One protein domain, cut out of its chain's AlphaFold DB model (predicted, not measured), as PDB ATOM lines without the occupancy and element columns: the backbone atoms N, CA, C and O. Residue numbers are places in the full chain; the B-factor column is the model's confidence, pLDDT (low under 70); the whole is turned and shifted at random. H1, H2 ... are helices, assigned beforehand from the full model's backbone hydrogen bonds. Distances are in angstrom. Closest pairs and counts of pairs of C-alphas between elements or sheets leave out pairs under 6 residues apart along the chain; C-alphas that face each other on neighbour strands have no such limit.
ATOM      1  N   VAL A  74      46.134  23.636 -46.321       96.12
ATOM      2  CA  VAL A  74      44.934  23.944 -47.115       96.12
ATOM      3  C   VAL A  74      44.078  25.005 -46.423       96.12
ATOM      4  O   VAL A  74      43.664  25.966 -47.065       96.12
ATOM      5  N   MET A  75      43.867  24.884 -45.106       97.31
ATOM      6  CA  MET A  75      43.175  25.925 -44.332       97.31
ATOM      7  C   MET A  75      43.930  27.250 -44.400       97.31
ATOM      8  O   MET A  75      43.311  28.295 -44.562       97.31
ATOM      9  N   ALA A  76      45.263  27.210 -44.322       96.44
ATOM     10  CA  ALA A  76      46.092  28.403 -44.428       96.44
ATOM     11  C   ALA A  76      45.885  29.144 -45.757       96.44
ATOM     12  O   ALA A  76      45.667  30.353 -45.750       96.44
ATOM     13  N   ALA A  77      45.877  28.414 -46.872       97.19
ATOM     14  CA  ALA A  77      45.626  28.984 -48.192       97.19
ATOM     15  C   ALA A  77      44.200  29.553 -48.324       97.19
ATOM     16  O   ALA A  77      43.999  30.616 -48.909       97.19
ATOM     17  N   GLN A  78      43.197  28.880 -47.747       97.06
ATOM     18  CA  GLN A  78      41.817  29.379 -47.727       97.06
ATOM     19  C   GLN A  78      41.680  30.666 -46.903       97.06
ATOM     20  O   GLN A  78      40.992  31.598 -47.319       97.06
ATOM     21  N   GLU A  79      42.338  30.729 -45.746       97.06
ATOM     22  CA  GLU A  79      42.389  31.918 -44.893       97.06
ATOM     23  C   GLU A  79      43.061  33.091 -45.600       97.06
ATOM     24  O   GLU A  79      42.545  34.203 -45.551       97.06
ATOM     25  N   GLU A  80      44.182  32.848 -46.280       96.19
ATOM     26  CA  GLU A  80      44.896  33.863 -47.053       96.19
ATOM     27  C   GLU A  80      44.046  34.383 -48.217       96.19
ATOM     28  O   GLU A  80      43.908  35.594 -48.391       96.19
ATOM     29  N   SER A  81      43.396  33.485 -48.961       96.88
ATOM     30  CA  SER A  81      42.470  33.859 -50.034       96.88
ATOM     31  C   SER A  81      41.311  34.715 -49.510       96.88
ATOM     32  O   SER A  81      40.980  35.752 -50.092       96.88
ATOM     33  N   LEU A  82      40.717  34.329 -48.377       97.12
ATOM     34  CA  LEU A  82      39.632  35.085 -47.759       97.12
ATOM     35  C   LEU A  82      40.111  36.430 -47.202       97.12
ATOM     36  O   LEU A  82      39.412  37.431 -47.351       97.12
ATOM     37  N   MET A  83      41.302  36.479 -46.605       95.19
ATOM     38  CA  MET A  83      41.926  37.717 -46.148       95.19
ATOM     39  C   MET A  83      42.154  38.675 -47.315       95.19
ATOM     40  O   MET A  83      41.739  39.829 -47.244       95.19
ATOM     41  N   SER A  84      42.769  38.192 -48.397       95.62
ATOM     42  CA  SER A  84      43.005  38.975 -49.610       95.62
ATOM     43  C   SER A  84      41.692  39.543 -50.148       95.62
ATOM     44  O   SER A  84      41.594  40.742 -50.395       95.62
ATOM     45  N   ARG A  85      40.633  38.723 -50.195       96.12
ATOM     46  CA  ARG A  85      39.289  39.181 -50.562       96.12
ATOM     47  C   ARG A  85      38.758  40.281 -49.638       96.12
ATOM     48  O   ARG A  85      38.141  41.217 -50.134       96.12
ATOM     49  N   CYS A  86      38.965  40.178 -48.326       95.44
ATOM     50  CA  CYS A  86      38.540  41.210 -47.374       95.44
ATOM     51  C   CYS A  86      39.285  42.531 -47.604       95.44
ATOM     52  O   CYS A  86      38.653  43.583 -47.616       95.44
ATOM     53  N   LEU A  87      40.600  42.481 -47.840       93.94
ATOM     54  CA  LEU A  87      41.411  43.669 -48.124       93.94
ATOM     55  C   LEU A  87      40.989  44.340 -49.436       93.94
ATOM     56  O   LEU A  87      40.723  45.539 -49.446       93.94
ATOM     57  N   THR A  88      40.830  43.564 -50.511       96.38
ATOM     58  CA  THR A  88      40.344  44.077 -51.802       96.38
ATOM     59  C   THR A  88      38.974  44.732 -51.656       96.38
ATOM     60  O   THR A  88      38.779  45.863 -52.092       96.38
ATOM     61  N   LEU A  89      38.042  44.064 -50.973       95.44
ATOM     62  CA  LEU A  89      36.709  44.597 -50.699       95.44
ATOM     63  C   LEU A  89      36.769  45.898 -49.886       95.44
ATOM     64  O   LEU A  89      36.022  46.836 -50.158       95.44
ATOM     65  N   GLN A  90      37.648  45.972 -48.887       95.00
ATOM     66  CA  GLN A  90      37.834  47.185 -48.099       95.00
ATOM     67  C   GLN A  90      38.300  48.348 -48.983       95.00
ATOM     68  O   GLN A  90      37.774  49.454 -48.864       95.00
ATOM     69  N   ASP A  91      39.269  48.102 -49.862       95.31
ATOM     70  CA  ASP A  91      39.813  49.116 -50.762       95.31
ATOM     71  C   ASP A  91      38.794  49.564 -51.812       95.31
ATOM     72  O   ASP A  91      38.685  50.758 -52.092       95.31
ATOM     73  N   GLU A  92      38.015  48.639 -52.369       95.94
ATOM     74  CA  GLU A  92      36.928  48.942 -53.304       95.94
ATOM     75  C   GLU A  92      35.869  49.840 -52.661       95.94
ATOM     76  O   GLU A  92      35.514  50.879 -53.221       95.94
ATOM     77  N   VAL A  93      35.415  49.485 -51.458       95.69
ATOM     78  CA  VAL A  93      34.392  50.242 -50.727       95.69
ATOM     79  C   VAL A  93      34.918  51.617 -50.292       95.69
ATOM     80  O   VAL A  93      34.199  52.613 -50.371       95.69
ATOM     81  N   LYS A  94      36.192  51.712 -49.891       94.69
ATOM     82  CA  LYS A  94      36.843  53.001 -49.601       94.69
ATOM     83  C   LYS A  94      36.923  53.902 -50.828       94.69
ATOM     84  O   LYS A  94      36.745  55.107 -50.691       94.69
ATOM     85  N   LYS A  95      37.208  53.338 -52.007       95.25
ATOM     86  CA  LYS A  95      37.286  54.094 -53.266       95.25
ATOM     87  C   LYS A  95      35.912  54.561 -53.737       95.25
ATOM     88  O   LYS A  95      35.806  55.676 -54.236       95.25
ATOM     89  N   SER A  96      34.882  53.727 -53.598       95.12
ATOM     90  CA  SER A  96      33.537  54.038 -54.088       95.12
ATOM     91  C   SER A  96      32.774  55.000 -53.180       95.12
ATOM     92  O   SER A  96      32.071  55.872 -53.687       95.12
ATOM     93  N   ASN A  97      32.915  54.878 -51.856       92.31
ATOM     94  CA  ASN A  97      32.203  55.732 -50.909       92.31
ATOM     95  C   ASN A  97      33.047  56.101 -49.672       92.31
ATOM     96  O   ASN A  97      32.835  55.550 -48.592       92.31
ATOM     97  N   PRO A  98      33.975  57.069 -49.782       91.31
ATOM     98  CA  PRO A  98      34.894  57.420 -48.699       91.31
ATOM     99  C   PRO A  98      34.241  57.928 -47.405       91.31
ATOM    100  O   PRO A  98      34.887  57.895 -46.359       91.31
ATOM    101  N   SER A  99      33.006  58.437 -47.437       90.75
ATOM    102  CA  SER A  99      32.344  58.978 -46.242       90.75
ATOM    103  C   SER A  99      31.649  57.902 -45.405       90.75
ATOM    104  O   SER A  99      31.610  58.030 -44.186       90.75
ATOM    105  N   ASP A 100      31.159  56.830 -46.036       92.06
ATOM    106  CA  ASP A 100      30.404  55.748 -45.378       92.06
ATOM    107  C   ASP A 100      30.995  54.349 -45.647       92.06
ATOM    108  O   ASP A 100      30.348  53.308 -45.504       92.06
ATOM    109  N   TRP A 101      32.270  54.302 -46.044       93.81
ATOM    110  CA  TRP A 101      32.926  53.052 -46.425       93.81
ATOM    111  C   TRP A 101      32.902  52.011 -45.301       93.81
ATOM    112  O   TRP A 101      32.850  50.812 -45.562       93.81
ATOM    113  N   SER A 102      32.954  52.443 -44.038       93.38
ATOM    114  CA  SER A 102      33.033  51.539 -42.891       93.38
ATOM    115  C   SER A 102      31.735  50.758 -42.695       93.38
ATOM    116  O   SER A 102      31.793  49.547 -42.482       93.38
ATOM    117  N   ALA A 103      30.574  51.408 -42.825       93.38
ATOM    118  CA  ALA A 103      29.274  50.757 -42.707       93.38
ATOM    119  C   ALA A 103      29.044  49.776 -43.861       93.38
ATOM    120  O   ALA A 103      28.656  48.626 -43.638       93.38
ATOM    121  N   GLN A 104      29.376  50.187 -45.087       94.56
ATOM    122  CA  GLN A 104      29.297  49.310 -46.254       94.56
ATOM    123  C   GLN A 104      30.259  48.122 -46.148       94.56
ATOM    124  O   GLN A 104      29.896  46.991 -46.474       94.56
ATOM    125  N   TYR A 105      31.477  48.336 -45.652       95.75
ATOM    126  CA  TYR A 105      32.434  47.256 -45.436       95.75
ATOM    127  C   TYR A 105      31.929  46.265 -44.379       95.75
ATOM    128  O   TYR A 105      31.956  45.058 -44.612       95.75
ATOM    129  N   ILE A 106      31.385  46.759 -43.259       95.44
ATOM    130  CA  ILE A 106      30.748  45.927 -42.225       95.44
ATOM    131  C   ILE A 106      29.602  45.100 -42.818       95.44
ATOM    132  O   ILE A 106      29.536  43.897 -42.569       95.44
ATOM    133  N   HIS A 107      28.736  45.708 -43.633       95.69
ATOM    134  CA  HIS A 107      27.643  44.998 -44.297       95.69
ATOM    135  C   HIS A 107      28.157  43.860 -45.193       95.69
ATOM    136  O   HIS A 107      27.678  42.726 -45.117       95.69
ATOM    137  N   ASN A 108      29.190  44.121 -45.995       96.31
ATOM    138  CA  ASN A 108      29.791  43.097 -46.847       96.31
ATOM    139  C   ASN A 108      30.483  41.982 -46.038       96.31
ATOM    140  O   ASN A 108      30.370  40.805 -46.385       96.31
ATOM    141  N   LEU A 109      31.147  42.313 -44.926       96.81
ATOM    142  CA  LEU A 109      31.706  41.318 -44.007       96.81
ATOM    143  C   LEU A 109      30.615  40.444 -43.373       96.81
ATOM    144  O   LEU A 109      30.787  39.229 -43.280       96.81
ATOM    145  N   GLN A 110      29.482  41.030 -42.973       97.56
ATOM    146  CA  GLN A 110      28.325  40.281 -42.473       97.56
ATOM    147  C   GLN A 110      27.772  39.332 -43.539       97.56
ATOM    148  O   GLN A 110      27.472  38.176 -43.234       97.56
ATOM    149  N   TYR A 111      27.684  39.780 -44.793       97.56
ATOM    150  CA  TYR A 111      27.287  38.924 -45.909       97.56
ATOM    151  C   TYR A 111      28.241  37.732 -46.085       97.56
ATOM    152  O   TYR A 111      27.787  36.588 -46.158       97.56
ATOM    153  N   LEU A 112      29.560  37.965 -46.089       97.75
ATOM    154  CA  LEU A 112      30.556  36.890 -46.179       97.75
ATOM    155  C   LEU A 112      30.461  35.921 -44.994       97.75
ATOM    156  O   LEU A 112      30.482  34.706 -45.194       97.75
ATOM    157  N   LEU A 113      30.309  36.440 -43.773       97.88
ATOM    158  CA  LEU A 113      30.142  35.629 -42.568       97.88
ATOM    159  C   LEU A 113      28.916  34.718 -42.686       97.88
ATOM    160  O   LEU A 113      29.019  33.511 -42.473       97.88
ATOM    161  N   ASN A 114      27.773  35.279 -43.081       97.94
ATOM    162  CA  ASN A 114      26.533  34.531 -43.266       97.94
ATOM    163  C   ASN A 114      26.659  33.482 -44.373       97.94
ATOM    164  O   ASN A 114      26.193  32.358 -44.202       97.94
ATOM    165  N   LYS A 115      27.344  33.803 -45.477       97.62
ATOM    166  CA  LYS A 115      27.634  32.839 -46.544       97.62
ATOM    167  C   LYS A 115      28.417  31.635 -46.012       97.62
ATOM    168  O   LYS A 115      28.019  30.500 -46.261       97.62
ATOM    169  N   HIS A 116      29.499  31.864 -45.267       97.25
ATOM    170  CA  HIS A 116      30.297  30.774 -44.696       97.25
ATOM    171  C   HIS A 116      29.541  29.992 -43.613       97.25
ATOM    172  O   HIS A 116      29.674  28.772 -43.552       97.25
ATOM    173  N   LEU A 117      28.696  30.649 -42.813       97.69
ATOM    174  CA  LEU A 117      27.799  29.966 -41.874       97.69
ATOM    175  C   LEU A 117      26.812  29.042 -42.593       97.69
ATOM    176  O   LEU A 117      26.600  27.917 -42.146       97.69
ATOM    177  N   SER A 118      26.222  29.491 -43.702       97.31
ATOM    178  CA  SER A 118      25.317  28.668 -44.508       97.31
ATOM    179  C   SER A 118      26.032  27.460 -45.107       97.31
ATOM    180  O   SER A 118      25.514  26.353 -45.007       97.31
ATOM    181  N   LEU A 119      27.240  27.641 -45.654       96.00
ATOM    182  CA  LEU A 119      28.053  26.530 -46.166       96.00
ATOM    183  C   LEU A 119      28.385  25.515 -45.067       96.00
ATOM    184  O   LEU A 119      28.172  24.323 -45.252       96.00
ATOM    185  N   ALA A 120      28.820  25.984 -43.894       96.50
ATOM    186  CA  ALA A 120      29.106  25.106 -42.766       96.50
ATOM    187  C   ALA A 120      27.865  24.316 -42.325       96.50
ATOM    188  O   ALA A 120      27.962  23.129 -42.037       96.50
ATOM    189  N   ARG A 121      26.686  24.949 -42.294       96.50
ATOM    190  CA  ARG A 121      25.422  24.274 -41.955       96.50
ATOM    191  C   ARG A 121      25.044  23.203 -42.972       96.50
ATOM    192  O   ARG A 121      24.626  22.130 -42.551       96.50
ATOM    193  N   ILE A 122      25.207  23.485 -44.264       95.62
ATOM    194  CA  ILE A 122      24.965  22.510 -45.334       95.62
ATOM    195  C   ILE A 122      25.894  21.308 -45.156       95.62
ATOM    196  O   ILE A 122      25.407  20.186 -45.103       95.62
ATOM    197  N   ASP A 123      27.194  21.538 -44.965       94.25
ATOM    198  CA  ASP A 123      28.174  20.458 -44.795       94.25
ATOM    199  C   ASP A 123      27.926  19.640 -43.515       94.25
ATOM    200  O   ASP A 123      28.152  18.433 -43.497       94.25
ATOM    201  N   ILE A 124      27.423  20.265 -42.441       94.12
ATOM    202  CA  ILE A 124      27.027  19.563 -41.207       94.12
ATOM    203  C   ILE A 124      25.772  18.703 -41.423       94.12
ATOM    204  O   ILE A 124      25.691  17.601 -40.885       94.12
ATOM    205  N   GLN A 125      24.780  19.212 -42.158       94.12
ATOM    206  CA  GLN A 125      23.521  18.505 -42.426       94.12
ATOM    207  C   GLN A 125      23.682  17.396 -43.466       94.12
ATOM    208  O   GLN A 125      23.011  16.369 -43.383       94.12
ATOM    209  N   HIS A 126      24.591  17.593 -44.420       92.56
ATOM    210  CA  HIS A 126      24.861  16.681 -45.523       92.56
ATOM    211  C   HIS A 126      26.366  16.391 -45.627       92.56
ATOM    212  O   HIS A 126      27.013  16.847 -46.574       92.56
ATOM    213  N   PRO A 127      26.944  15.633 -44.675       89.81
ATOM    214  CA  PRO A 127      28.365  15.322 -44.705       89.81
ATOM    215  C   PRO A 127      28.699  14.500 -45.949       89.81
ATOM    216  O   PRO A 127      28.193  13.394 -46.137       89.81
ATOM    217  N   THR A 128      29.566  15.038 -46.799       88.19
ATOM    218  CA  THR A 128      30.138  14.319 -47.948       88.19
ATOM    219  C   THR A 128      31.412  13.560 -47.573       88.19
ATOM    220  O   THR A 128      31.874  12.712 -48.332       88.19
ATOM    221  N   MET A 129      31.974  13.861 -46.399       87.88
ATOM    222  CA  MET A 129      33.186  13.266 -45.846       87.88
ATOM    223  C   MET A 129      32.874  12.448 -44.591       87.88
ATOM    224  O   MET A 129      31.922  12.737 -43.866       87.88
ATOM    225  N   ASN A 130      33.720  11.458 -44.302       89.69
ATOM    226  CA  ASN A 130      33.572  10.581 -43.144       89.69
ATOM    227  C   ASN A 130      34.589  10.917 -42.046       89.69
ATOM    228  O   ASN A 130      35.707  11.344 -42.323       89.69
ATOM    229  N   GLY A 131      34.207  10.668 -40.791       88.31
ATOM    230  CA  GLY A 131      35.126  10.617 -39.649       88.31
ATOM    231  C   GLY A 131      36.030  11.846 -39.503       88.31
ATOM    232  O   GLY A 131      35.554  12.956 -39.250       88.31
ATOM    233  N   ASP A 132      37.341  11.628 -39.610       90.12
ATOM    234  CA  ASP A 132      38.354  12.660 -39.380       90.12
ATOM    235  C   ASP A 132      38.396  13.726 -40.481       90.12
ATOM    236  O   ASP A 132      38.572  14.902 -40.160       90.12
ATOM    237  N   ASP A 133      38.120  13.379 -41.739       91.00
ATOM    238  CA  ASP A 133      38.081  14.358 -42.835       91.00
ATOM    239  C   ASP A 133      36.965  15.387 -42.616       91.00
ATOM    240  O   ASP A 133      37.173  16.594 -42.762       91.00
ATOM    241  N   PHE A 134      35.803  14.932 -42.135       92.56
ATOM    242  CA  PHE A 134      34.714  15.824 -41.741       92.56
ATOM    243  C   PHE A 134      35.112  16.739 -40.572       92.56
ATOM    244  O   PHE A 134      34.768  17.923 -40.547       92.56
ATOM    245  N   ARG A 135      35.881  16.232 -39.598       93.00
ATOM    246  CA  ARG A 135      36.383  17.053 -38.479       93.00
ATOM    247  C   ARG A 135      37.346  18.131 -38.959       93.00
ATOM    248  O   ARG A 135      37.261  19.261 -38.473       93.00
ATOM    249  N   VAL A 136      38.224  17.795 -39.905       94.44
ATOM    250  CA  VAL A 136      39.148  18.735 -40.549       94.44
ATOM    251  C   VAL A 136      38.357  19.793 -41.321       94.44
ATOM    252  O   VAL A 136      38.555  20.983 -41.083       94.44
ATOM    253  N   GLN A 137      37.393  19.398 -42.156       94.44
ATOM    254  CA  GLN A 137      36.517  20.327 -42.882       94.44
ATOM    255  C   GLN A 137      35.782  21.283 -41.931       94.44
ATOM    256  O   GLN A 137      35.804  22.503 -42.113       94.44
ATOM    257  N   LEU A 138      35.185  20.747 -40.864       95.00
ATOM    258  CA  LEU A 138      34.477  21.539 -39.865       95.00
ATOM    259  C   LEU A 138      35.411  22.515 -39.142       95.00
ATOM    260  O   LEU A 138      35.023  23.646 -38.854       95.00
ATOM    261  N   HIS A 139      36.646  22.106 -38.846       95.94
ATOM    262  CA  HIS A 139      37.652  22.999 -38.272       95.94
ATOM    263  C   HIS A 139      38.016  24.140 -39.228       95.94
ATOM    264  O   HIS A 139      38.061  25.292 -38.798       95.94
ATOM    265  N   GLY A 140      38.157  23.850 -40.524       96.44
ATOM    266  CA  GLY A 140      38.336  24.866 -41.565       96.44
ATOM    267  C   GLY A 140      37.210  25.903 -41.558       96.44
ATOM    268  O   GLY A 140      37.476  27.102 -41.446       96.44
ATOM    269  N   HIS A 141      35.948  25.456 -41.544       97.06
ATOM    270  CA  HIS A 141      34.785  26.348 -41.421       97.06
ATOM    271  C   HIS A 141      34.858  27.239 -40.183       97.06
ATOM    272  O   HIS A 141      34.679  28.455 -40.283       97.06
ATOM    273  N   ARG A 142      35.171  26.660 -39.015       97.12
ATOM    274  CA  ARG A 142      35.300  27.428 -37.768       97.12
ATOM    275  C   ARG A 142      36.346  28.529 -37.888       97.12
ATOM    276  O   ARG A 142      36.111  29.635 -37.408       97.12
ATOM    277  N   ARG A 143      37.484  28.253 -38.527       97.25
ATOM    278  CA  ARG A 143      38.572  29.228 -38.688       97.25
ATOM    279  C   ARG A 143      38.187  30.375 -39.623       97.25
ATOM    280  O   ARG A 143      38.399  31.530 -39.257       97.25
ATOM    281  N   LEU A 144      37.537  30.090 -40.754       98.06
ATOM    282  CA  LEU A 144      37.058  31.130 -41.678       98.06
ATOM    283  C   LEU A 144      35.998  32.031 -41.029       98.06
ATOM    284  O   LEU A 144      36.110  33.258 -41.059       98.06
ATOM    285  N   ILE A 145      35.004  31.425 -40.374       98.38
ATOM    286  CA  ILE A 145      33.934  32.136 -39.661       98.38
ATOM    287  C   ILE A 145      34.516  32.975 -38.520       98.38
ATOM    288  O   ILE A 145      34.154  34.141 -38.363       98.38
ATOM    289  N   ALA A 146      35.446  32.415 -37.741       97.50
ATOM    290  CA  ALA A 146      36.098  33.131 -36.650       97.50
ATOM    291  C   ALA A 146      36.921  34.324 -37.149       97.50
ATOM    292  O   ALA A 146      36.872  35.379 -36.521       97.50
ATOM    293  N   GLY A 147      37.638  34.191 -38.269       97.19
ATOM    294  CA  GLY A 147      38.396  35.293 -38.866       97.19
ATOM    295  C   GLY A 147      37.499  36.436 -39.350       97.19
ATOM    296  O   GLY A 147      37.767  37.596 -39.044       97.19
ATOM    297  N   LEU A 148      36.382  36.124 -40.015       98.00
ATOM    298  CA  LEU A 148      35.397  37.135 -40.429       98.00
ATOM    299  C   LEU A 148      34.722  37.811 -39.229       98.00
ATOM    300  O   LEU A 148      34.593  39.035 -39.190       98.00
ATOM    301  N   HIS A 149      34.331  37.030 -38.220       97.44
ATOM    302  CA  HIS A 149      33.771  37.568 -36.983       97.44
ATOM    303  C   HIS A 149      34.768  38.473 -36.251       97.44
ATOM    304  O   HIS A 149      34.391  39.542 -35.777       97.44
ATOM    305  N   GLN A 150      36.042  38.080 -36.199       96.19
ATOM    306  CA  GLN A 150      37.107  38.886 -35.611       96.19
ATOM    307  C   GLN A 150      37.244  40.239 -36.319       96.19
ATOM    308  O   GLN A 150      37.357  41.266 -35.653       96.19
ATOM    309  N   GLN A 151      37.185  40.266 -37.654       95.44
ATOM    310  CA  GLN A 151      37.211  41.531 -38.391       95.44
ATOM    311  C   GLN A 151      36.015  42.428 -38.043       95.44
ATOM    312  O   GLN A 151      36.205  43.622 -37.820       95.44
ATOM    313  N   LEU A 152      34.805  41.870 -37.935       95.94
ATOM    314  CA  LEU A 152      33.621  42.623 -37.498       95.94
ATOM    315  C   LEU A 152      33.787  43.188 -36.077       95.94
ATOM    316  O   LEU A 152      33.499  44.364 -35.845       95.94
ATOM    317  N   GLU A 153      34.292  42.380 -35.138       95.12
ATOM    318  CA  GLU A 153      34.568  42.803 -33.757       95.12
ATOM    319  C   GLU A 153      35.576  43.965 -33.729       95.12
ATOM    320  O   GLU A 153      35.383  44.933 -32.991       95.12
ATOM    321  N   PHE A 154      36.618  43.927 -34.562       94.50
ATOM    322  CA  PHE A 154      37.603  45.008 -34.652       94.50
ATOM    323  C   PHE A 154      37.047  46.270 -35.306       94.50
ATOM    324  O   PHE A 154      37.264  47.360 -34.784       94.50
ATOM    325  N   MET A 155      36.265  46.142 -36.379       93.00
ATOM    326  CA  MET A 155      35.625  47.293 -37.022       93.00
ATOM    327  C   MET A 155      34.709  48.059 -36.058       93.00
ATOM    328  O   MET A 155      34.671  49.286 -36.113       93.00
ATOM    329  N   SER A 156      34.042  47.366 -35.128       90.62
ATOM    330  CA  SER A 156      33.206  48.004 -34.096       90.62
ATOM    331  C   SER A 156      33.993  48.799 -33.041       90.62
ATOM    332  O   SER A 156      33.435  49.680 -32.393       90.62
ATOM    333  N   GLN A 157      35.285  48.505 -32.872       91.00
ATOM    334  CA  GLN A 157      36.168  49.155 -31.894       91.00
ATOM    335  C   GLN A 157      37.033  50.263 -32.513       91.00
ATOM    336  O   GLN A 157      37.607  51.077 -31.791       91.00
ATOM    337  N   GLY A 158      37.138  50.296 -33.843       88.12
ATOM    338  CA  GLY A 158      37.897  51.288 -34.595       88.12
ATOM    339  C   GLY A 158      38.889  50.665 -35.576       88.12
ATOM    340  O   GLY A 158      39.417  49.573 -35.381       88.12
ATOM    341  N   THR A 159      39.191  51.394 -36.645       85.75
ATOM    342  CA  THR A 159      39.967  50.895 -37.796       85.75
ATOM    343  C   THR A 159      41.417  50.530 -37.477       85.75
ATOM    344  O   THR A 159      42.004  49.689 -38.151       85.75
ATOM    345  N   HIS A 160      41.997  51.120 -36.431       85.88
ATOM    346  CA  HIS A 160      43.371  50.864 -35.996       85.88
ATOM    347  C   HIS A 160      43.527  49.546 -35.213       85.88
ATOM    348  O   HIS A 160      44.634  49.021 -35.102       85.88
ATOM    349  N   VAL A 161      42.431  48.988 -34.682       89.94
ATOM    350  CA  VAL A 161      42.451  47.812 -33.794       89.94
ATOM    351  C   VAL A 161      42.990  46.573 -34.500       89.94
ATOM    352  O   VAL A 161      43.733  45.797 -33.902       89.94
ATOM    353  N   TYR A 162      42.669  46.412 -35.782       90.50
ATOM    354  CA  TYR A 162      43.183  45.307 -36.582       90.50
ATOM    355  C   TYR A 162      44.721  45.311 -36.637       90.50
ATOM    356  O   TYR A 162      45.342  44.269 -36.441       90.50
ATOM    357  N   GLY A 163      45.338  46.482 -36.843       88.69
ATOM    358  CA  GLY A 163      46.798  46.628 -36.869       88.69
ATOM    359  C   GLY A 163      47.436  46.269 -35.526       88.69
ATOM    360  O   GLY A 163      48.381  45.487 -35.485       88.69
ATOM    361  N   LEU A 164      46.848  46.733 -34.418       88.38
ATOM    362  CA  LEU A 164      47.303  46.368 -33.070       88.38
ATOM    363  C   LEU A 164      47.216  44.856 -32.813       88.38
ATOM    364  O   LEU A 164      48.106  44.279 -32.192       88.38
ATOM    365  N   ALA A 165      46.149  44.209 -33.289       89.31
ATOM    366  CA  ALA A 165      45.980  42.765 -33.167       89.31
ATOM    367  C   ALA A 165      46.947  41.972 -34.059       89.31
ATOM    368  O   ALA A 165      47.352  40.873 -33.676       89.31
ATOM    369  N   ALA A 166      47.325  42.519 -35.217       88.69
ATOM    370  CA  ALA A 166      48.350  41.953 -36.088       88.69
ATOM    371  C   ALA A 166      49.725  41.957 -35.406       88.69
ATOM    372  O   ALA A 166      50.360  40.913 -35.323       88.69
ATOM    373  N   GLU A 167      50.138  43.096 -34.843       86.62
ATOM    374  CA  GLU A 167      51.399  43.227 -34.095       86.62
ATOM    375  C   GLU A 167      51.468  42.314 -32.861       86.62
ATOM    376  O   GLU A 167      52.543  41.905 -32.435       86.62
ATOM    377  N   ASP A 168      50.314  42.011 -32.265       83.44
ATOM    378  CA  ASP A 168      50.196  41.151 -31.088       83.44
ATOM    379  C   ASP A 168      50.110  39.642 -31.431       83.44
ATOM    380  O   ASP A 168      49.847  38.831 -30.532       83.44
ATOM    381  N   ASP A 169      50.266  39.245 -32.705       86.31
ATOM    382  CA  ASP A 169      50.056  37.872 -33.200       86.31
ATOM    383  C   ASP A 169      48.709  37.278 -32.739       86.31
ATOM    384  O   ASP A 169      48.591  36.118 -32.307       86.31
ATOM    385  N   ALA A 170      47.668  38.113 -32.765       89.12
ATOM    386  CA  ALA A 170      46.345  37.805 -32.233       89.12
ATOM    387  C   ALA A 170      45.291  37.558 -33.327       89.12
ATOM    388  O   ALA A 170      44.103  37.422 -33.018       89.12
ATOM    389  N   LEU A 171      45.698  37.482 -34.596       92.62
ATOM    390  CA  LEU A 171      44.792  37.274 -35.727       92.62
ATOM    391  C   LEU A 171      44.537  35.791 -35.996       92.62
ATOM    392  O   LEU A 171      45.473  35.002 -36.123       92.62
ATOM    393  N   VAL A 172      43.267  35.413 -36.173       94.69
ATOM    394  CA  VAL A 172      42.887  34.037 -36.545       94.69
ATOM    395  C   VAL A 172      43.529  33.646 -37.875       94.69
ATOM    396  O   VAL A 172      44.115  32.570 -37.979       94.69
ATOM    397  N   PHE A 173      43.477  34.546 -38.860       94.19
ATOM    398  CA  PHE A 173      44.076  34.352 -40.182       94.19
ATOM    399  C   PHE A 173      45.615  34.315 -40.167       94.19
ATOM    400  O   PHE A 173      46.213  33.800 -41.104       94.19
ATOM    401  N   ALA A 174      46.262  34.756 -39.082       91.31
ATOM    402  CA  ALA A 174      47.695  34.545 -38.845       91.31
ATOM    403  C   ALA A 174      47.989  33.213 -38.118       91.31
ATOM    404  O   ALA A 174      49.044  33.042 -37.511       91.31
ATOM    405  N   GLY A 175      47.038  32.272 -38.132       91.62
ATOM    406  CA  GLY A 175      47.181  30.943 -37.532       91.62
ATOM    407  C   GLY A 175      46.779  30.850 -36.060       91.62
ATOM    408  O   GLY A 175      46.788  29.759 -35.482       91.62
ATOM    409  N   ARG A 176      46.346  31.956 -35.441       91.69
ATOM    410  CA  ARG A 176      45.994  31.957 -34.022       91.69
ATOM    411  C   ARG A 176      44.829  31.009 -33.727       91.69
ATOM    412  O   ARG A 176      43.867  30.898 -34.494       91.69
ATOM    413  N   ARG A 177      44.910  30.326 -32.583       92.19
ATOM    414  CA  ARG A 177      43.904  29.351 -32.153       92.19
ATOM    415  C   ARG A 177      42.563  29.997 -31.797       92.19
ATOM    416  O   ARG A 177      42.486  30.900 -30.956       92.19
ATOM    417  N   VAL A 178      41.497  29.453 -32.383       92.75
ATOM    418  CA  VAL A 178      40.106  29.833 -32.104       92.75
ATOM    419  C   VAL A 178      39.663  29.288 -30.745       92.75
ATOM    420  O   VAL A 178      39.874  28.119 -30.410       92.75
ATOM    421  N   ASN A 179      38.989  30.125 -29.964       92.25
ATOM    422  CA  ASN A 179      38.330  29.724 -28.732       92.25
ATOM    423  C   ASN A 179      37.047  28.947 -29.054       92.25
ATOM    424  O   ASN A 179      35.970  29.527 -29.188       92.25
ATOM    425  N   LYS A 180      37.162  27.616 -29.150       90.50
ATOM    426  CA  LYS A 180      36.057  26.705 -29.507       90.50
ATOM    427  C   LYS A 180      34.818  26.868 -28.605       90.50
ATOM    428  O   LYS A 180      33.702  26.688 -29.081       90.50
ATOM    429  N   VAL A 181      34.986  27.244 -27.330       90.69
ATOM    430  CA  VAL A 181      33.860  27.460 -26.397       90.69
ATOM    431  C   VAL A 181      33.073  28.715 -26.767       90.69
ATOM    432  O   VAL A 181      31.848  28.668 -26.869       90.69
ATOM    433  N   VAL A 182      33.772  29.830 -26.995       92.62
ATOM    434  CA  VAL A 182      33.141  31.085 -27.432       92.62
ATOM    435  C   VAL A 182      32.536  30.914 -28.820       92.62
ATOM    436  O   VAL A 182      31.384  31.283 -29.022       92.62
ATOM    437  N   PHE A 183      33.264  30.278 -29.740       95.19
ATOM    438  CA  PHE A 183      32.781  29.988 -31.087       95.19
ATOM    439  C   PHE A 183      31.454  29.222 -31.057       95.19
ATOM    440  O   PHE A 183      30.471  29.671 -31.641       95.19
ATOM    441  N   ARG A 184      31.390  28.107 -30.318       95.00
ATOM    442  CA  ARG A 184      30.167  27.302 -30.213       95.00
ATOM    443  C   ARG A 184      29.010  28.101 -29.619       95.00
ATOM    444  O   ARG A 184      27.887  27.963 -30.084       95.00
ATOM    445  N   LYS A 185      29.275  28.950 -28.621       95.44
ATOM    446  CA  LYS A 185      28.249  29.822 -28.030       95.44
ATOM    447  C   LYS A 185      27.674  30.810 -29.052       95.44
ATOM    448  O   LYS A 185      26.489  31.110 -28.985       95.44
ATOM    449  N   LEU A 186      28.504  31.320 -29.960       94.38
ATOM    450  CA  LEU A 186      28.098  32.301 -30.968       94.38
ATOM    451  C   LEU A 186      27.405  31.662 -32.180       94.38
ATOM    452  O   LEU A 186      26.448  32.232 -32.692       94.38
ATOM    453  N   PHE A 187      27.877  30.498 -32.638       95.62
ATOM    454  CA  PHE A 187      27.485  29.942 -33.943       95.62
ATOM    455  C   PHE A 187      26.793  28.575 -33.883       95.62
ATOM    456  O   PHE A 187      26.214  28.145 -34.878       95.62
ATOM    457  N   GLY A 188      26.799  27.914 -32.724       91.75
ATOM    458  CA  GLY A 188      26.001  26.716 -32.462       91.75
ATOM    459  C   GLY A 188      26.634  25.373 -32.842       91.75
ATOM    460  O   GLY A 188      25.964  24.359 -32.667       91.75
TER     461      GLY A 188
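AT A GLANCE: This is residues 74 to 188 of the 189 residues of an uncharacterized protein of Bondarzewia mesenterica (UniProt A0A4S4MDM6). Three long helices, H1, H2 and H3, make an up-and-down bundle, with H1 slanting from H3 at residues 75 to 82 to H2 at residues 86 to 94. The short H4 packs on H3 near its last residues, the short H5 crosses close to H3, and residues 95 to 100 stick out at one end. The 115 printed residues include five named helices, H1 to H5 in chain order, and no named strand: the class is all helix. The whole is compact, with a radius of gyration of the C-alphas of 14.8 A, yet elongated, spanning 48 by 28 by 26 A.

HOW THE PARTS SIT: H1, residues 74 to 96, and H2, residues 101 to 125, form a helical hairpin and touch, closest at the C-alphas of Lys 94 and Trp 101, 5.0 A apart; they run opposite ways at a shallow tilt of 30 degrees. H3, residues 131 to 157, is the hub. It forms a hairpin with H2, with a shallow tilt of 18 degrees and closest C-alphas Leu 113 and Leu 148 at 5.9 A. With residues 140 to 147 alone it touches H1, the same way at 28 degrees, a shallow tilt; the closest C-alphas, Met 75 and Gly 140, are 5.7 A apart. H4, residues 161 to 167, touches H3 at a steep tilt of 58 degrees, closest at the C-alphas of Phe 154 and Val 161, 5.7 A. H5, residues 180 to 187, is close to H3 but not clearly touching, with the C-alphas of Ala 146 and Phe 183 closest at 7.2 A. H4 and H5 are apart. Every O i to N i+4 pair is within hydrogen-bond range in H1, H2, H4 and H5, and 22 of 23 in H3.

IN THESE COORDINATES: H1 measures 32.9 A from C-alpha 74 at (44.934, 23.944, -47.115), H2 36.0 A, and H3 39.3 A. H4 and H5 are short, and H5 ends with C-alpha 187 at (27.485, 29.942, -33.943).

THE WHOLE: The C-alphas of Ser 99 and Gly 131 are the two farthest apart, at 48.9 A. The printed part has no cut; the link from H4 to H5 is long, 12 residues, and the other three are tight. Mean pLDDT of the printed part is 93.9, and no printed residue is under 70.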